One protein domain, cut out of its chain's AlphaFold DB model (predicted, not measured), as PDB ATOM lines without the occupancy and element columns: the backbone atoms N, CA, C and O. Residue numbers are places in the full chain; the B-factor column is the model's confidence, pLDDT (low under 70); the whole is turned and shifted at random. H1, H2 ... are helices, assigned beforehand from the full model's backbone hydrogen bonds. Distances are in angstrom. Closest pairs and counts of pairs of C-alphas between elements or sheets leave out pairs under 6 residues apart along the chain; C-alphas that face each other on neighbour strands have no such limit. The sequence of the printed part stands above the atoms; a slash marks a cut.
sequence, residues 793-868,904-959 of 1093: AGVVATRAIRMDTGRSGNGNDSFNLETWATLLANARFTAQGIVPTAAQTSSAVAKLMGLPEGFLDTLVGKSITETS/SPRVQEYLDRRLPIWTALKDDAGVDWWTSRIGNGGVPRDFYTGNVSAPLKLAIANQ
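This is residues 793 to 868 and 904 to 959 of the 1093 residues of an uncharacterized protein of Opitutae bacterium Tous-C8FEB (UniProt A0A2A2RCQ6). The longest helix, H5, and H4 pack on H1 as a bundle; H2 and H3 cross at the other end of an elongated body. The printed part has 132 residues with five named helices, H1 to H5 in order. It is all helix and compact, the radius of gyration of the C-alphas 15.2 A, spanning 54 by 28 by 23 A.

Start at H5, residues 940 to 958, which touches H1, residues 793 to 802, opposite ways at a shallow tilt of 17 degrees; C-alphas 948 and 796 are closest, 5.5 A. H4, residues 905 to 920, touches H1 with residues 907 to 911 alone, C-alphas 907 and 797 closest, 6.1 A. H2, residues 817 to 831, touches H3, residues 838 to 849, at a steep tilt of 62 degrees, C-alphas 821 and 845 closest, 5.4 A. Every O i to N i+4 pair is within hydrogen-bond range in H2 and H3.

Find H1 beginning at C-alpha 793 (285.496, 256.567, 167.049); H5 runs 25.7 A to C-alpha 958 (289.141, 259.752, 156.677).

Across the cut, residues 869 to 903, C-alphas 868 and 904 are 6.0 A apart. Links H1 to H2 and H4 to H5 are long. Twenty residues have pLDDT under 70.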
ATOM      1  N   ALA A 793     286.933 256.555 166.807       66.19
ATOM      2  CA  ALA A 793     285.496 256.567 167.049       66.19
ATOM      3  C   ALA A 793     285.119 256.440 168.536       66.19
ATOM      4  O   ALA A 793     284.330 257.231 169.059       66.19
ATOM      5  N   GLY A 794     285.728 255.482 169.242       69.88
ATOM      6  CA  GLY A 794     285.504 255.293 170.677       69.88
ATOM      7  C   GLY A 794     286.057 256.438 171.527       69.88
ATOM      8  O   GLY A 794     285.457 256.818 172.536       69.88
ATOM      9  N   VAL A 795     287.171 257.038 171.096       71.25
ATOM     10  CA  VAL A 795     287.789 258.193 171.762       71.25
ATOM     11  C   VAL A 795     286.913 259.435 171.611       71.25
ATOM     12  O   VAL A 795     286.702 260.164 172.580       71.25
ATOM     13  N   VAL A 796     286.359 259.671 170.423       76.62
ATOM     14  CA  VAL A 796     285.425 260.776 170.189       76.62
ATOM     15  C   VAL A 796     284.158 260.585 171.013       76.62
ATOM     16  O   VAL A 796     283.737 261.524 171.680       76.62
ATOM     17  N   ALA A 797     283.591 259.376 171.044       81.81
ATOM     18  CA  ALA A 797     282.413 259.077 171.856       81.81
ATOM     19  C   ALA A 797     282.668 259.343 173.349       81.81
ATOM     20  O   ALA A 797     281.961 260.123 173.988       81.81
ATOM     21  N   THR A 798     283.744 258.788 173.907       80.12
ATOM     22  CA  THR A 798     284.100 259.023 175.319       80.12
ATOM     23  C   THR A 798     284.362 260.493 175.649       80.12
ATOM     24  O   THR A 798     284.169 260.898 176.793       80.12
ATOM     25  N   ARG A 799     284.763 261.322 174.681       80.81
ATOM     26  CA  ARG A 799     284.899 262.776 174.868       80.81
ATOM     27  C   ARG A 799     283.576 263.518 174.696       80.81
ATOM     28  O   ARG A 799     283.317 264.448 175.449       80.81
ATOM     29  N   ALA A 800     282.730 263.100 173.757       87.19
ATOM     30  CA  ALA A 800     281.413 263.685 173.537       87.19
ATOM     31  C   ALA A 800     280.527 263.533 174.779       87.19
ATOM     32  O   ALA A 800     279.912 264.506 175.201       87.19
ATOM     33  N   ILE A 801     280.527 262.354 175.419       87.44
ATOM     34  CA  ILE A 801     279.712 262.129 176.623       87.44
ATOM     35  C   ILE A 801     280.170 262.966 177.818       87.44
ATOM     36  O   ILE A 801     279.349 263.342 178.650       87.44
ATOM     37  N   ARG A 802     281.466 263.302 177.887       87.06
ATOM     38  CA  ARG A 802     282.017 264.137 178.961       87.06
ATOM     39  C   ARG A 802     281.438 265.543 178.952       87.06
ATOM     40  O   ARG A 802     281.297 266.111 180.018       87.06
ATOM     41  N   MET A 803     281.008 266.067 177.803       89.56
ATOM     42  CA  MET A 803     280.287 267.345 177.761       89.56
ATOM     43  C   MET A 803     279.066 267.347 178.690       89.56
ATOM     44  O   MET A 803     278.781 268.361 179.323       89.56
ATOM     45  N   ASP A 804     278.382 266.205 178.810       90.06
ATOM     46  CA  ASP A 804     277.204 266.062 179.658       90.06
ATOM     47  C   ASP A 804     277.519 265.487 181.045       90.06
ATOM     48  O   ASP A 804     277.032 266.029 182.032       90.06
ATOM     49  N   THR A 805     278.311 264.413 181.161       87.25
ATOM     50  CA  THR A 805     278.463 263.673 182.431       87.25
ATOM     51  C   THR A 805     279.795 262.930 182.586       87.25
ATOM     52  O   THR A 805     280.381 262.431 181.624       87.25
ATOM     53  N   GLY A 806     280.244 262.782 183.840       78.38
ATOM     54  CA  GLY A 806     281.377 261.932 184.232       78.38
ATOM     55  C   GLY A 806     280.997 260.520 184.712       78.38
ATOM     56  O   GLY A 806     281.887 259.705 184.968       78.38
ATOM     57  N   ARG A 807     279.700 260.190 184.825       78.38
ATOM     58  CA  ARG A 807     279.210 258.932 185.441       78.38
ATOM     59  C   ARG A 807     279.622 257.650 184.710       78.38
ATOM     60  O   ARG A 807     279.638 256.578 185.313       78.38
ATOM     61  N   SER A 808     280.011 257.749 183.439       65.25
ATOM     62  CA  SER A 808     280.510 256.613 182.645       65.25
ATOM     63  C   SER A 808     281.920 256.140 183.032       65.25
ATOM     64  O   SER A 808     282.401 255.142 182.502       65.25
ATOM     65  N   GLY A 809     282.614 256.846 183.935       63.75
ATOM     66  CA  GLY A 809     283.968 256.489 184.379       63.75
ATOM     67  C   GLY A 809     285.091 256.931 183.430       63.75
ATOM     68  O   GLY A 809     286.254 256.624 183.680       63.75
ATOM     69  N   ASN A 810     284.780 257.689 182.371       60.22
ATOM     70  CA  ASN A 810     285.747 258.139 181.353       60.22
ATOM     71  C   ASN A 810     286.423 259.491 181.665       60.22
ATOM     72  O   ASN A 810     287.082 260.080 180.805       60.22
ATOM     73  N   GLY A 811     286.293 259.963 182.906       61.62
ATOM     74  CA  GLY A 811     286.780 261.259 183.374       61.62
ATOM     75  C   GLY A 811     285.632 262.199 183.730       61.62
ATOM     76  O   GLY A 811     284.563 262.136 183.131       61.62
ATOM     77  N   ASN A 812     285.862 263.058 184.720       66.06
ATOM     78  CA  ASN A 812     284.902 264.059 185.168       66.06
ATOM     79  C   ASN A 812     285.552 265.438 185.034       66.06
ATOM     80  O   ASN A 812     286.505 265.721 185.762       66.06
ATOM     81  N   ASP A 813     285.092 266.257 184.087       75.12
ATOM     82  CA  ASP A 813     285.588 267.622 183.949       75.12
ATOM     83  C   ASP A 813     284.708 268.572 184.754       75.12
ATOM     84  O   ASP A 813     283.494 268.408 184.857       75.12
ATOM     85  N   SER A 814     285.318 269.605 185.324       71.56
ATOM     86  CA  SER A 814     284.603 270.572 186.159       71.56
ATOM     87  C   SER A 814     283.554 271.386 185.392       71.56
ATOM     88  O   SER A 814     282.706 272.017 186.013       71.56
ATOM     89  N   PHE A 815     283.627 271.399 184.057       80.19
ATOM     90  CA  PHE A 815     282.678 272.088 183.183       80.19
ATOM     91  C   PHE A 815     281.518 271.195 182.713       80.19
ATOM     92  O   PHE A 815     280.632 271.700 182.024       80.19
ATOM     93  N   ASN A 816     281.512 269.898 183.059       88.06
ATOM     94  CA  ASN A 816     280.476 268.945 182.649       88.06
ATOM     95  C   ASN A 816     279.077 269.485 182.964       88.06
ATOM     96  O   ASN A 816     278.832 269.980 184.072       88.06
ATOM     97  N   LEU A 817     278.149 269.345 182.015       91.12
ATOM     98  CA  LEU A 817     276.827 269.947 182.141       91.12
ATOM     99  C   LEU A 817     276.062 269.431 183.365       91.12
ATOM    100  O   LEU A 817     275.400 270.215 184.030       91.12
ATOM    101  N   GLU A 818     276.197 268.151 183.717       90.44
ATOM    102  CA  GLU A 818     275.594 267.577 184.924       90.44
ATOM    103  C   GLU A 818     276.056 268.297 186.196       90.44
ATOM    104  O   GLU A 818     275.241 268.593 187.070       90.44
ATOM    105  N   THR A 819     277.354 268.602 186.305       86.44
ATOM    106  CA  THR A 819     277.900 269.283 187.488       86.44
ATOM    107  C   THR A 819     277.347 270.700 187.579       86.44
ATOM    108  O   THR A 819     276.848 271.102 188.629       86.44
ATOM    109  N   TRP A 820     277.361 271.433 186.464       88.69
ATOM    110  CA  TRP A 820     276.797 272.779 186.389       88.69
ATOM    111  C   TRP A 820     275.288 272.797 186.683       88.69
ATOM    112  O   TRP A 820     274.833 273.568 187.527       88.69
ATOM    113  N   ALA A 821     274.520 271.895 186.068       91.50
ATOM    114  CA  ALA A 821     273.076 271.783 186.258       91.50
ATOM    115  C   ALA A 821     272.715 271.396 187.699       91.50
ATOM    116  O   ALA A 821     271.731 271.898 188.234       91.50
ATOM    117  N   THR A 822     273.522 270.553 188.350       89.69
ATOM    118  CA  THR A 822     273.339 270.192 189.766       89.69
ATOM    119  C   THR A 822     273.545 271.399 190.673       89.69
ATOM    120  O   THR A 822     272.727 271.650 191.558       89.69
ATOM    121  N   LEU A 823     274.607 272.177 190.441       87.62
ATOM    122  CA  LEU A 823     274.869 273.397 191.207       87.62
ATOM    123  C   LEU A 823     273.744 274.423 191.024       87.62
ATOM    124  O   LEU A 823     273.253 274.964 192.013       87.62
ATOM    125  N   LEU A 824     273.286 274.636 189.787       90.00
ATOM    126  CA  LEU A 824     272.184 275.549 189.485       90.00
ATOM    127  C   LEU A 824     270.856 275.082 190.102       90.00
ATOM    128  O   LEU A 824     270.151 275.877 190.721       90.00
ATOM    129  N   ALA A 825     270.516 273.794 189.987       92.06
ATOM    130  CA  ALA A 825     269.309 273.230 190.591       92.06
ATOM    131  C   ALA A 825     269.309 273.401 192.116       92.06
ATOM    132  O   ALA A 825     268.322 273.870 192.684       92.06
ATOM    133  N   ASN A 826     270.426 273.086 192.778       88.88
ATOM    134  CA  ASN A 826     270.559 273.236 194.227       88.88
ATOM    135  C   ASN A 826     270.486 274.703 194.664       88.88
ATOM    136  O   ASN A 826     269.851 275.000 195.676       88.88
ATOM    137  N   ALA A 827     271.079 275.624 193.899       88.94
ATOM    138  CA  ALA A 827     270.954 277.057 194.153       88.94
ATOM    139  C   ALA A 827     269.489 277.520 194.061       88.94
ATOM    140  O   ALA A 827     269.017 278.226 194.951       88.94
ATOM    141  N   ARG A 828     268.738 277.052 193.054       93.12
ATOM    142  CA  ARG A 828     267.303 277.354 192.898       93.12
ATOM    143  C   ARG A 828     266.451 276.794 194.036       93.12
ATOM    144  O   ARG A 828     265.597 277.509 194.550       93.12
ATOM    145  N   PHE A 829     266.694 275.554 194.467       92.81
ATOM    146  CA  PHE A 829     266.005 274.985 195.632       92.81
ATOM    147  C   PHE A 829     266.325 275.757 196.916       92.81
ATOM    148  O   PHE A 829     265.416 276.081 197.678       92.81
ATOM    149  N   THR A 830     267.592 276.129 197.111       90.19
ATOM    150  CA  THR A 830     268.029 276.928 198.265       90.19
ATOM    151  C   THR A 830     267.339 278.293 198.287       90.19
ATOM    152  O   THR A 830     266.837 278.703 199.330       90.19
ATOM    153  N   ALA A 831     267.235 278.969 197.137       89.75
ATOM    154  CA  ALA A 831     266.519 280.241 197.009       89.75
ATOM    155  C   ALA A 831     265.013 280.121 197.320       89.75
ATOM    156  O   ALA A 831     264.386 281.093 197.732       89.75
ATOM    157  N   GLN A 832     264.440 278.927 197.157       91.62
ATOM    158  CA  GLN A 832     263.054 278.605 197.510       91.62
ATOM    159  C   GLN A 832     262.899 278.098 198.956       91.62
ATOM    160  O   GLN A 832     261.791 277.756 199.363       91.62
ATOM    161  N   GLY A 833     263.983 278.015 199.738       91.56
ATOM    162  CA  GLY A 833     263.967 277.465 201.098       91.56
ATOM    163  C   GLY A 833     263.737 275.949 201.160       91.56
ATOM    164  O   GLY A 833     263.362 275.426 202.208       91.56
ATOM    165  N   ILE A 834     263.939 275.231 200.051       91.75
ATOM    166  CA  ILE A 834     263.725 273.785 199.937       91.75
ATOM    167  C   ILE A 834     265.064 273.061 200.108       91.75
ATOM    168  O   ILE A 834     266.039 273.385 199.433       91.75
ATOM    169  N   VAL A 835     265.099 272.026 200.954       89.62
ATOM    170  CA  VAL A 835     266.193 271.042 200.987       89.62
ATOM    171  C   VAL A 835     265.789 269.868 200.089       89.62
ATOM    172  O   VAL A 835     264.940 269.068 200.492       89.62
ATOM    173  N   PRO A 836     266.309 269.768 198.852       86.12
ATOM    174  CA  PRO A 836     265.815 268.793 197.893       86.12
ATOM    175  C   PRO A 836     266.285 267.379 198.248       86.12
ATOM    176  O   PRO A 836     267.434 267.149 198.623       86.12
ATOM    177  N   THR A 837     265.407 266.395 198.062       90.12
ATOM    178  CA  THR A 837     265.805 264.981 198.053       90.12
ATOM    179  C   THR A 837     266.687 264.673 196.834       90.12
ATOM    180  O   THR A 837     266.675 265.395 195.829       90.12
ATOM    181  N   ALA A 838     267.427 263.560 196.873       82.19
ATOM    182  CA  ALA A 838     268.247 263.119 195.739       82.19
ATOM    183  C   ALA A 838     267.418 262.914 194.453       82.19
ATOM    184  O   ALA A 838     267.870 263.268 193.366       82.19
ATOM    185  N   ALA A 839     266.181 262.419 194.577       85.12
ATOM    186  CA  ALA A 839     265.261 262.246 193.452       85.12
ATOM    187  C   ALA A 839     264.793 263.592 192.869       85.12
ATOM    188  O   ALA A 839     264.829 263.782 191.656       85.12
ATOM    189  N   GLN A 840     264.432 264.561 193.722       88.69
ATOM    190  CA  GLN A 840     264.048 265.911 193.283       88.69
ATOM    191  C   GLN A 840     265.201 266.632 192.576       88.69
ATOM    192  O   GLN A 840     264.991 267.264 191.541       88.69
ATOM    193  N   THR A 841     266.421 266.486 193.100       87.94
ATOM    194  CA  THR A 841     267.634 267.019 192.467       87.94
ATOM    195  C   THR A 841     267.862 266.360 191.108       87.94
ATOM    196  O   THR A 841     268.038 267.060 190.116       87.94
ATOM    197  N   SER A 842     267.780 265.028 191.030       86.50
ATOM    198  CA  SER A 842     267.956 264.280 189.776       86.50
ATOM    199  C   SER A 842     266.940 264.686 188.698       86.50
ATOM    200  O   SER A 842     267.329 264.968 187.564       86.50
ATOM    201  N   SER A 843     265.653 264.817 189.048       90.94
ATOM    202  CA  SER A 843     264.601 265.253 188.115       90.94
ATOM    203  C   SER A 843     264.810 266.699 187.636       90.94
ATOM    204  O   SER A 843     264.680 266.994 186.445       90.94
ATOM    205  N   ALA A 844     265.203 267.611 188.535       91.75
ATOM    206  CA  ALA A 844     265.517 268.996 188.176       91.75
ATOM    207  C   ALA A 844     266.743 269.093 187.252       91.75
ATOM    208  O   ALA A 844     266.713 269.829 186.262       91.75
ATOM    209  N   VAL A 845     267.794 268.317 187.533       92.88
ATOM    210  CA  VAL A 845     269.002 268.225 186.702       92.88
ATOM    211  C   VAL A 845     268.670 267.666 185.320       92.88
ATOM    212  O   VAL A 845     269.062 268.265 184.322       92.88
ATOM    213  N   ALA A 846     267.894 266.582 185.232       91.12
ATOM    214  CA  ALA A 846     267.480 266.004 183.953       91.12
ATOM    215  C   ALA A 846     266.713 267.019 183.084       91.12
ATOM    216  O   ALA A 846     267.024 267.178 181.901       91.12
ATOM    217  N   LYS A 847     265.785 267.781 183.686       92.19
ATOM    218  CA  LYS A 847     265.057 268.866 183.005       92.19
ATOM    219  C   LYS A 847     265.983 269.978 182.517       92.19
ATOM    220  O   LYS A 847     265.879 270.372 181.360       92.19
ATOM    221  N   LEU A 848     266.899 270.455 183.364       91.44
ATOM    222  CA  LEU A 848     267.897 271.469 182.993       91.44
ATOM    223  C   LEU A 848     268.793 271.004 181.843       91.44
ATOM    224  O   LEU A 848     269.106 271.777 180.946       91.44
ATOM    225  N   MET A 849     269.186 269.734 181.854       92.75
ATOM    226  CA  MET A 849     270.015 269.151 180.807       92.75
ATOM    227  C   MET A 849     269.229 268.827 179.533       92.75
ATOM    228  O   MET A 849     269.854 268.494 178.529       92.75
ATOM    229  N   GLY A 850     267.894 268.873 179.539       90.75
ATOM    230  CA  GLY A 850     267.072 268.402 178.421       90.75
ATOM    231  C   GLY A 850     267.271 266.909 178.132       90.75
ATOM    232  O   GLY A 850     267.361 266.511 176.972       90.75
ATOM    233  N   LEU A 851     267.420 266.095 179.181       89.94
ATOM    234  CA  LEU A 851     267.572 264.639 179.106       89.94
ATOM    235  C   LEU A 851     266.384 263.943 179.794       89.94
ATOM    236  O   LEU A 851     265.813 264.504 180.730       89.94
ATOM    237  N   PRO A 852     266.015 262.716 179.377       90.06
ATOM    238  CA  PRO A 852     265.024 261.924 180.098       90.06
ATOM    239  C   PRO A 852     265.453 261.665 181.547       90.06
ATOM    240  O   PRO A 852     266.632 261.428 181.825       90.06
ATOM    241  N   GLU A 853     264.492 261.665 182.471       88.69
ATOM    242  CA  GLU A 853     264.753 261.312 183.868       88.69
ATOM    243  C   GLU A 853     265.317 259.881 183.961       88.69
ATOM    244  O   GLU A 853     264.865 258.973 183.264       88.69
ATOM    245  N   GLY A 854     266.367 259.691 184.766       82.56
ATOM    246  CA  GLY A 854     267.074 258.411 184.898       82.56
ATOM    247  C   GLY A 854     268.056 258.070 183.766       82.56
ATOM    248  O   GLY A 854     268.812 257.110 183.904       82.56
ATOM    249  N   PHE A 855     268.134 258.848 182.673       86.31
ATOM    250  CA  PHE A 855     269.077 258.576 181.574       86.31
ATOM    251  C   PHE A 855     270.535 258.497 182.054       86.31
ATOM    252  O   PHE A 855     271.247 257.554 181.710       86.31
ATOM    253  N   LEU A 856     270.974 259.444 182.890       84.12
ATOM    254  CA  LEU A 856     272.339 259.471 183.429       84.12
ATOM    255  C   LEU A 856     272.660 258.235 184.280       84.12
ATOM    256  O   LEU A 856     273.788 257.743 184.245       84.12
ATOM    257  N   ASP A 857     271.668 257.701 184.996       82.00
ATOM    258  CA  ASP A 857     271.816 256.479 185.791       82.00
ATOM    259  C   ASP A 857     272.032 255.263 184.895       82.00
ATOM    260  O   ASP A 857     272.807 254.365 185.232       82.00
ATOM    261  N   THR A 858     271.443 255.269 183.694       77.19
ATOM    262  CA  THR A 858     271.700 254.211 182.716       77.19
ATOM    263  C   THR A 858     273.150 254.176 182.251       77.19
ATOM    264  O   THR A 858     273.542 253.145 181.723       77.19
ATOM    265  N   LEU A 859     273.945 255.239 182.417       77.50
ATOM    266  CA  LEU A 859     275.338 255.312 181.955       77.50
ATOM    267  C   LEU A 859     276.364 254.942 183.036       77.50
ATOM    268  O   LEU A 859     277.551 254.811 182.728       77.50
ATOM    269  N   VAL A 860     275.931 254.764 184.287       77.44
ATOM    270  CA  VAL A 860     276.820 254.502 185.426       77.44
ATOM    271  C   VAL A 860     277.630 253.226 185.196       77.44
ATOM    272  O   VAL A 860     277.078 252.147 184.981       77.44
ATOM    273  N   GLY A 861     278.960 253.356 185.221       62.59
ATOM    274  CA  GLY A 861     279.888 252.230 185.065       62.59
ATOM    275  C   GLY A 861     279.895 251.573 183.677       62.59
ATOM    276  O   GLY A 861     280.557 250.550 183.493       62.59
ATOM    277  N   LYS A 862     279.185 252.134 182.688       70.12
ATOM    278  CA  LYS A 862     279.166 251.608 181.321       70.12
ATOM    279  C   LYS A 862     280.378 252.079 180.521       70.12
ATOM    280  O   LYS A 862     280.683 253.267 180.455       70.12
ATOM    281  N   SER A 863     281.016 251.143 179.819       75.50
ATOM    282  CA  SER A 863     282.044 251.456 178.821       75.50
ATOM    283  C   SER A 863     281.387 252.033 177.563       75.50
ATOM    284  O   SER A 863     280.722 251.306 176.820       75.50
ATOM    285  N   ILE A 864     281.561 253.340 177.356       81.75
ATOM    286  CA  ILE A 864     281.066 254.072 176.185       81.75
ATOM    287  C   ILE A 864     282.075 253.966 175.044       81.75
ATOM    288  O   ILE A 864     283.271 254.149 175.257       81.75
ATOM    289  N   THR A 865     281.606 253.671 173.835       82.69
ATOM    290  CA  THR A 865     282.412 253.679 172.607       82.69
ATOM    291  C   THR A 865     281.503 253.861 171.389       82.69
ATOM    292  O   THR A 865     280.288 253.960 171.524       82.69
ATOM    293  N   GLU A 866     282.084 253.866 170.194       86.12
ATOM    294  CA  GLU A 866     281.365 253.796 168.925       86.12
ATOM    295  C   GLU A 866     281.905 252.684 168.028       86.12
ATOM    296  O   GLU A 866     282.901 252.024 168.348       86.12
ATOM    297  N   THR A 867     281.218 252.488 166.903       84.06
ATOM    298  CA  THR A 867     281.612 251.563 165.844       84.06
ATOM    299  C   THR A 867     282.108 252.277 164.589       84.06
ATOM    300  O   THR A 867     281.830 253.452 164.345       84.06
ATOM    301  N   SER A 868     282.864 251.550 163.781       82.00
ATOM    302  CA  SER A 868     283.235 251.881 162.408       82.00
ATOM    303  C   SER A 868     283.260 250.595 161.590       82.00
ATOM    304  O   SER A 868     283.411 249.508 162.148       82.00
ATOM    305  N   SER A 904     281.678 256.338 163.447       74.12
ATOM    306  CA  SER A 904     280.964 257.001 164.552       74.12
ATOM    307  C   SER A 904     279.535 257.471 164.225       74.12
ATOM    308  O   SER A 904     279.180 258.601 164.581       74.12
ATOM    309  N   PRO A 905     278.675 256.640 163.603       73.31
ATOM    310  CA  PRO A 905     277.379 257.089 163.088       73.31
ATOM    311  C   PRO A 905     276.496 257.729 164.168       73.31
ATOM    312  O   PRO A 905     275.832 258.733 163.922       73.31
ATOM    313  N   ARG A 906     276.540 257.205 165.398       84.50
ATOM    314  CA  ARG A 906     275.710 257.696 166.505       84.50
ATOM    315  C   ARG A 906     276.335 258.829 167.316       84.50
ATOM    316  O   ARG A 906     275.628 259.466 168.093       84.50
ATOM    317  N   VAL A 907     277.625 259.132 167.132       84.38
ATOM    318  CA  VAL A 907     278.185 260.373 167.695       84.38
ATOM    319  C   VAL A 907     277.554 261.568 167.015       84.38
ATOM    320  O   VAL A 907     277.147 262.489 167.713       84.38
ATOM    321  N   GLN A 908     277.427 261.550 165.687       83.06
ATOM    322  CA  GLN A 908     276.790 262.656 164.980       83.06
ATOM    323  C   GLN A 908     275.338 262.836 165.439       83.06
ATOM    324  O   GLN A 908     274.964 263.936 165.826       83.06
ATOM    325  N   GLU A 909     274.573 261.745 165.534       86.75
ATOM    326  CA  GLU A 909     273.203 261.770 166.062       86.75
ATOM    327  C   GLU A 909     273.130 262.358 167.481       86.75
ATOM    328  O   GLU A 909     272.264 263.182 167.782       86.75
ATOM    329  N   TYR A 910     274.047 261.954 168.366       88.75
ATOM    330  CA  TYR A 910     274.128 262.506 169.713       88.75
ATOM    331  C   TYR A 910     274.395 264.013 169.681       88.75
ATOM    332  O   TYR A 910     273.701 264.782 170.344       88.75
ATOM    333  N   LEU A 911     275.366 264.457 168.882       89.00
ATOM    334  CA  LEU A 911     275.712 265.869 168.763       89.00
ATOM    335  C   LEU A 911     274.567 266.703 168.186       89.00
ATOM    336  O   LEU A 911     274.306 267.780 168.711       89.00
ATOM    337  N   ASP A 912     273.845 266.199 167.187       87.94
ATOM    338  CA  ASP A 912     272.701 266.894 166.590       87.94
ATOM    339  C   ASP A 912     271.579 267.127 167.618       87.94
ATOM    340  O   ASP A 912     270.917 268.165 167.602       87.94
ATOM    341  N   ARG A 913     271.401 266.198 168.572       90.00
ATOM    342  CA  ARG A 913     270.440 266.341 169.681       90.00
ATOM    343  C   ARG A 913     270.930 267.276 170.781       90.00
ATOM    344  O   ARG A 913     270.126 267.983 171.385       90.00
ATOM    345  N   ARG A 914     272.223 267.235 171.101       92.69
ATOM    346  CA  ARG A 914     272.774 267.921 172.279       92.69
ATOM    347  C   ARG A 914     273.250 269.336 171.996       92.69
ATOM    348  O   ARG A 914     273.046 270.206 172.838       92.69
ATOM    349  N   LEU A 915     273.844 269.593 170.831       91.94
ATOM    350  CA  LEU A 915     274.460 270.881 170.514       91.94
ATOM    351  C   LEU A 915     273.476 272.063 170.618       91.94
ATOM    352  O   LEU A 915     273.854 273.043 171.257       91.94
ATOM    353  N   PRO A 916     272.218 271.982 170.128       93.56
ATOM    354  CA  PRO A 916     271.250 273.070 170.299       93.56
ATOM    355  C   PRO A 916     270.954 273.392 171.769       93.56
ATOM    356  O   PRO A 916     270.812 274.559 172.128       93.56
ATOM    357  N   ILE A 917     270.907 272.366 172.627       92.62
ATOM    358  CA  ILE A 917     270.687 272.516 174.071       92.62
ATOM    359  C   ILE A 917     271.916 273.167 174.704       92.62
ATOM    360  O   ILE A 917     271.806 274.201 175.356       92.62
ATOM    361  N   TRP A 918     273.099 272.605 174.451       93.31
ATOM    362  CA  TRP A 918     274.377 273.116 174.938       93.31
ATOM    363  C   TRP A 918     274.570 274.602 174.643       93.31
ATOM    364  O   TRP A 918     274.918 275.359 175.546       93.31
ATOM    365  N   THR A 919     274.304 275.036 173.411       92.88
ATOM    366  CA  THR A 919     274.515 276.425 172.984       92.88
ATOM    367  C   THR A 919     273.472 277.412 173.504       92.88
ATOM    368  O   THR A 919     273.716 278.613 173.448       92.88
ATOM    369  N   ALA A 920     272.316 276.936 173.979       91.94
ATOM    370  CA  ALA A 920     271.206 277.787 174.416       91.94
ATOM    371  C   ALA A 920     271.112 277.954 175.945       91.94
ATOM    372  O   ALA A 920     270.359 278.806 176.417       91.94
ATOM    373  N   LEU A 921     271.836 277.141 176.723       90.88
ATOM    374  CA  LEU A 921     271.725 277.124 178.181       90.88
ATOM    375  C   LEU A 921     272.364 278.346 178.846       90.88
ATOM    376  O   LEU A 921     273.543 278.642 178.638       90.88
ATOM    377  N   LYS A 922     271.576 278.988 179.715       90.69
ATOM    378  CA  LYS A 922     271.961 280.124 180.559       90.69
ATOM    379  C   LYS A 922     271.615 279.843 182.019       90.69
ATOM    380  O   LYS A 922     270.641 279.136 182.291       90.69
ATOM    381  N   ASP A 923     272.392 280.392 182.945       87.69
ATOM    382  CA  ASP A 923     271.985 280.459 184.353       87.69
ATOM    383  C   ASP A 923     270.953 281.579 184.599       87.69
ATOM    384  O   ASP A 923     270.555 282.304 183.685       87.69
ATOM    385  N   ASP A 924     270.513 281.725 185.852       86.94
ATOM    386  CA  ASP A 924     269.527 282.738 186.255       86.94
ATOM    387  C   ASP A 924     270.057 284.183 186.144       86.94
ATOM    388  O   ASP A 924     269.269 285.127 186.138       86.94
ATOM    389  N   ALA A 925     271.377 284.364 186.010       85.69
ATOM    390  CA  ALA A 925     272.025 285.649 185.747       85.69
ATOM    391  C   ALA A 925     272.225 285.917 184.239       85.69
ATOM    392  O   ALA A 925     272.767 286.956 183.861       85.69
ATOM    393  N   GLY A 926     271.780 285.004 183.370       85.81
ATOM    394  CA  GLY A 926     271.893 285.118 181.917       85.81
ATOM    395  C   GLY A 926     273.262 284.729 181.350       85.81
ATOM    396  O   GLY A 926     273.509 284.985 180.169       85.81
ATOM    397  N   VAL A 927     274.142 284.115 182.151       87.06
ATOM    398  CA  VAL A 927     275.485 283.687 181.737       87.06
ATOM    399  C   VAL A 927     275.399 282.376 180.958       87.06
ATOM    400  O   VAL A 927     274.852 281.384 181.440       87.06
ATOM    401  N   ASP A 928     275.969 282.361 179.753       89.56
ATOM    402  CA  ASP A 928     275.957 281.200 178.858       89.56
ATOM    403  C   ASP A 928     276.867 280.083 179.381       89.56
ATOM    404  O   ASP A 928     278.064 280.302 179.576       89.56
ATOM    405  N   TRP A 929     276.358 278.856 179.512       90.50
ATOM    406  CA  TRP A 929     277.206 277.712 179.873       90.50
ATOM    407  C   TRP A 929     278.258 277.422 178.790       90.50
ATOM    408  O   TRP A 929     279.423 277.177 179.095       90.50
ATOM    409  N   TRP A 930     277.869 277.495 177.515       91.81
ATOM    410  CA  TRP A 930     278.698 277.088 176.376       91.81
ATOM    411  C   TRP A 930     279.999 277.884 176.216       91.81
ATOM    412  O   TRP A 930     281.059 277.315 175.939       91.81
ATOM    413  N   THR A 931     279.909 279.207 176.346       88.56
ATOM    414  CA  THR A 931     280.992 280.156 176.048       88.56
ATOM    415  C   THR A 931     281.685 280.693 177.292       88.56
ATOM    416  O   THR A 931     282.730 281.331 177.159       88.56
ATOM    417  N   SER A 932     281.146 280.432 178.483       84.25
ATOM    418  CA  SER A 932     281.709 280.934 179.734       84.25
ATOM    419  C   SER A 932     282.630 279.916 180.392       84.25
ATOM    420  O   SER A 932     282.510 278.701 180.228       84.25
ATOM    421  N   ARG A 933     283.581 280.426 181.172       80.44
ATOM    422  CA  ARG A 933     284.435 279.600 182.023       80.44
ATOM    423  C   ARG A 933     283.637 279.140 183.245       80.44
ATOM    424  O   ARG A 933     283.109 279.971 183.977       80.44
ATOM    425  N   ILE A 934     283.596 277.831 183.487       73.75
ATOM    426  CA  ILE A 934     282.856 277.246 184.615       73.75
ATOM    427  C   ILE A 934     283.819 276.934 185.772       73.75
ATOM    428  O   ILE A 934     284.636 276.011 185.690       73.75
ATOM    429  N   GLY A 935     283.737 277.716 186.856       64.19
ATOM    430  CA  GLY A 935     284.617 277.603 188.029       64.19
ATOM    431  C   GLY A 935     286.105 277.777 187.683       64.19
ATOM    432  O   GLY A 935     286.468 278.596 186.842       64.19
ATOM    433  N   ASN A 936     286.975 276.952 188.276       53.97
ATOM    434  CA  ASN A 936     288.396 276.850 187.894       53.97
ATOM    435  C   ASN A 936     288.623 276.017 186.609       53.97
ATOM    436  O   ASN A 936     289.763 275.702 186.266       53.97
ATOM    437  N   GLY A 937     287.548 275.627 185.917       59.91
ATOM    438  CA  GLY A 937     287.563 274.777 184.730       59.91
ATOM    439  C   GLY A 937     287.887 275.492 183.422       59.91
ATOM    440  O   GLY A 937     288.207 276.679 183.387       59.91
ATOM    441  N   GLY A 938     287.804 274.732 182.328       70.69
ATOM    442  CA  GLY A 938     287.870 275.247 180.958       70.69
ATOM    443  C   GLY A 938     286.522 275.770 180.445       70.69
ATOM    444  O   GLY A 938     285.516 275.732 181.152       70.69
ATOM    445  N   VAL A 939     286.515 276.249 179.200       82.44
ATOM    446  CA  VAL A 939     285.303 276.660 178.471       82.44
ATOM    447  C   VAL A 939     284.751 275.447 177.701       82.44
ATOM    448  O   VAL A 939     285.511 274.859 176.919       82.44
ATOM    449  N   PRO A 940     283.468 275.057 177.866       87.19
ATOM    450  CA  PRO A 940     282.890 273.892 177.184       87.19
ATOM    451  C   PRO A 940     283.058 273.911 175.661       87.19
ATOM    452  O   PRO A 940     283.458 272.904 175.074       87.19
ATOM    453  N   ARG A 941     282.830 275.065 175.015       86.12
ATOM    454  CA  ARG A 941     283.017 275.242 173.566       86.12
ATOM    455  C   ARG A 941     284.416 274.850 173.098       86.12
ATOM    456  O   ARG A 941     284.560 274.194 172.066       86.12
ATOM    457  N   ASP A 942     285.444 275.260 173.831       77.88
ATOM    458  CA  ASP A 942     286.832 275.035 173.428       77.88
ATOM    459  C   ASP A 942     287.176 273.542 173.552       77.88
ATOM    460  O   ASP A 942     287.789 272.964 172.650       77.88
ATOM    461  N   PHE A 943     286.678 272.879 174.607       79.94
ATOM    462  CA  PHE A 943     286.793 271.429 174.742       79.94
ATOM    463  C   PHE A 943     286.062 270.699 173.612       79.94
ATOM    464  O   PHE A 943     286.668 269.846 172.963       79.94
ATOM    465  N   TYR A 944     284.802 271.039 173.328       85.25
ATOM    466  CA  TYR A 944     284.051 270.453 172.215       85.25
ATOM    467  C   TYR A 944     284.786 270.628 170.883       85.25
ATOM    468  O   TYR A 944     284.894 269.683 170.097       85.25
ATOM    469  N   THR A 945     285.336 271.815 170.635       77.31
ATOM    470  CA  THR A 945     286.054 272.127 169.396       77.31
ATOM    471  C   THR A 945     287.298 271.251 169.247       77.31
ATOM    472  O   THR A 945     287.433 270.541 168.250       77.31
ATOM    473  N   GLY A 946     288.171 271.229 170.258       66.19
ATOM    474  CA  GLY A 946     289.447 270.513 170.187       66.19
ATOM    475  C   GLY A 946     289.351 268.999 170.389       66.19
ATOM    476  O   GLY A 946     290.145 268.248 169.824       66.19
ATOM    477  N   ASN A 947     288.382 268.523 171.176       72.44
ATOM    478  CA  ASN A 947     288.339 267.129 171.631       72.44
ATOM    479  C   ASN A 947     287.221 266.305 170.990       72.44
ATOM    480  O   ASN A 947     287.371 265.085 170.903       72.44
ATOM    481  N   VAL A 948     286.142 266.937 170.523       78.81
ATOM    482  CA  VAL A 948     284.975 266.233 169.974       78.81
ATOM    483  C   VAL A 948     284.835 266.496 168.479       78.81
ATOM    484  O   VAL A 948     285.016 265.585 167.678       78.81
ATOM    485  N   SER A 949     284.569 267.740 168.082       78.56
ATOM    486  CA  SER A 949     284.234 268.066 166.694       78.56
ATOM    487  C   SER A 949     285.419 267.970 165.734       78.56
ATOM    488  O   SER A 949     285.258 267.382 164.671       78.56
ATOM    489  N   ALA A 950     286.608 268.486 166.076       66.81
ATOM    490  CA  ALA A 950     287.766 268.382 165.183       66.81
ATOM    491  C   ALA A 950     288.215 266.918 164.979       66.81
ATOM    492  O   ALA A 950     288.359 266.510 163.826       66.81
ATOM    493  N   PRO A 951     288.339 266.079 166.030       68.31
ATOM    494  CA  PRO A 951     288.609 264.652 165.852       68.31
ATOM    495  C   PRO A 951     287.494 263.891 165.117       68.31
ATOM    496  O   PRO A 951     287.799 263.035 164.295       68.31
ATOM    497  N   LEU A 952     286.212 264.210 165.346       74.94
ATOM    498  CA  LEU A 952     285.105 263.598 164.598       74.94
ATOM    499  C   LEU A 952     285.160 263.965 163.112       74.94
ATOM    500  O   LEU A 952     285.049 263.092 162.258       74.94
ATOM    501  N   LYS A 953     285.379 265.246 162.796       69.62
ATOM    502  CA  LYS A 953     285.547 265.727 161.419       69.62
ATOM    503  C   LYS A 953     286.758 265.090 160.754       69.62
ATOM    504  O   LYS A 953     286.663 264.737 159.588       69.62
ATOM    505  N   LEU A 954     287.864 264.906 161.477       66.38
ATOM    506  CA  LEU A 954     289.027 264.153 161.005       66.38
ATOM    507  C   LEU A 954     288.650 262.708 160.671       66.38
ATOM    508  O   LEU A 954     288.971 262.228 159.585       66.38
ATOM    509  N   ALA A 955     287.973 262.030 161.595       66.31
ATOM    510  CA  ALA A 955     287.587 260.637 161.446       66.31
ATOM    511  C   ALA A 955     286.630 260.464 160.250       66.31
ATOM    512  O   ALA A 955     286.920 259.684 159.349       66.31
ATOM    513  N   ILE A 956     285.583 261.291 160.148       68.25
ATOM    514  CA  ILE A 956     284.667 261.339 158.994       68.25
ATOM    515  C   ILE A 956     285.412 261.716 157.710       68.25
ATOM    516  O   ILE A 956     285.193 261.107 156.667       68.25
ATOM    517  N   ALA A 957     286.328 262.686 157.750       63.62
ATOM    518  CA  ALA A 957     287.126 263.046 156.583       63.62
ATOM    519  C   ALA A 957     288.030 261.895 156.134       63.62
ATOM    520  O   ALA A 957     288.410 261.875 154.969       63.62
ATOM    521  N   ASN A 958     288.380 260.953 157.013       61.56
ATOM    522  CA  ASN A 958     289.141 259.752 156.677       61.56
ATOM    523  C   ASN A 958     288.284 258.610 156.112       61.56
ATOM    524  O   ASN A 958     288.837 257.667 155.545       61.56
ATOM    525  N   GLN A 959     286.955 258.721 156.176       71.31
ATOM    526  CA  GLN A 959     286.044 257.751 155.584       71.31
ATOM    527  C   GLN A 959     286.271 257.607 154.073       71.31
ATOM    528  O   GLN A 959     286.360 258.589 153.332       71.31
TER     529      GLN A 959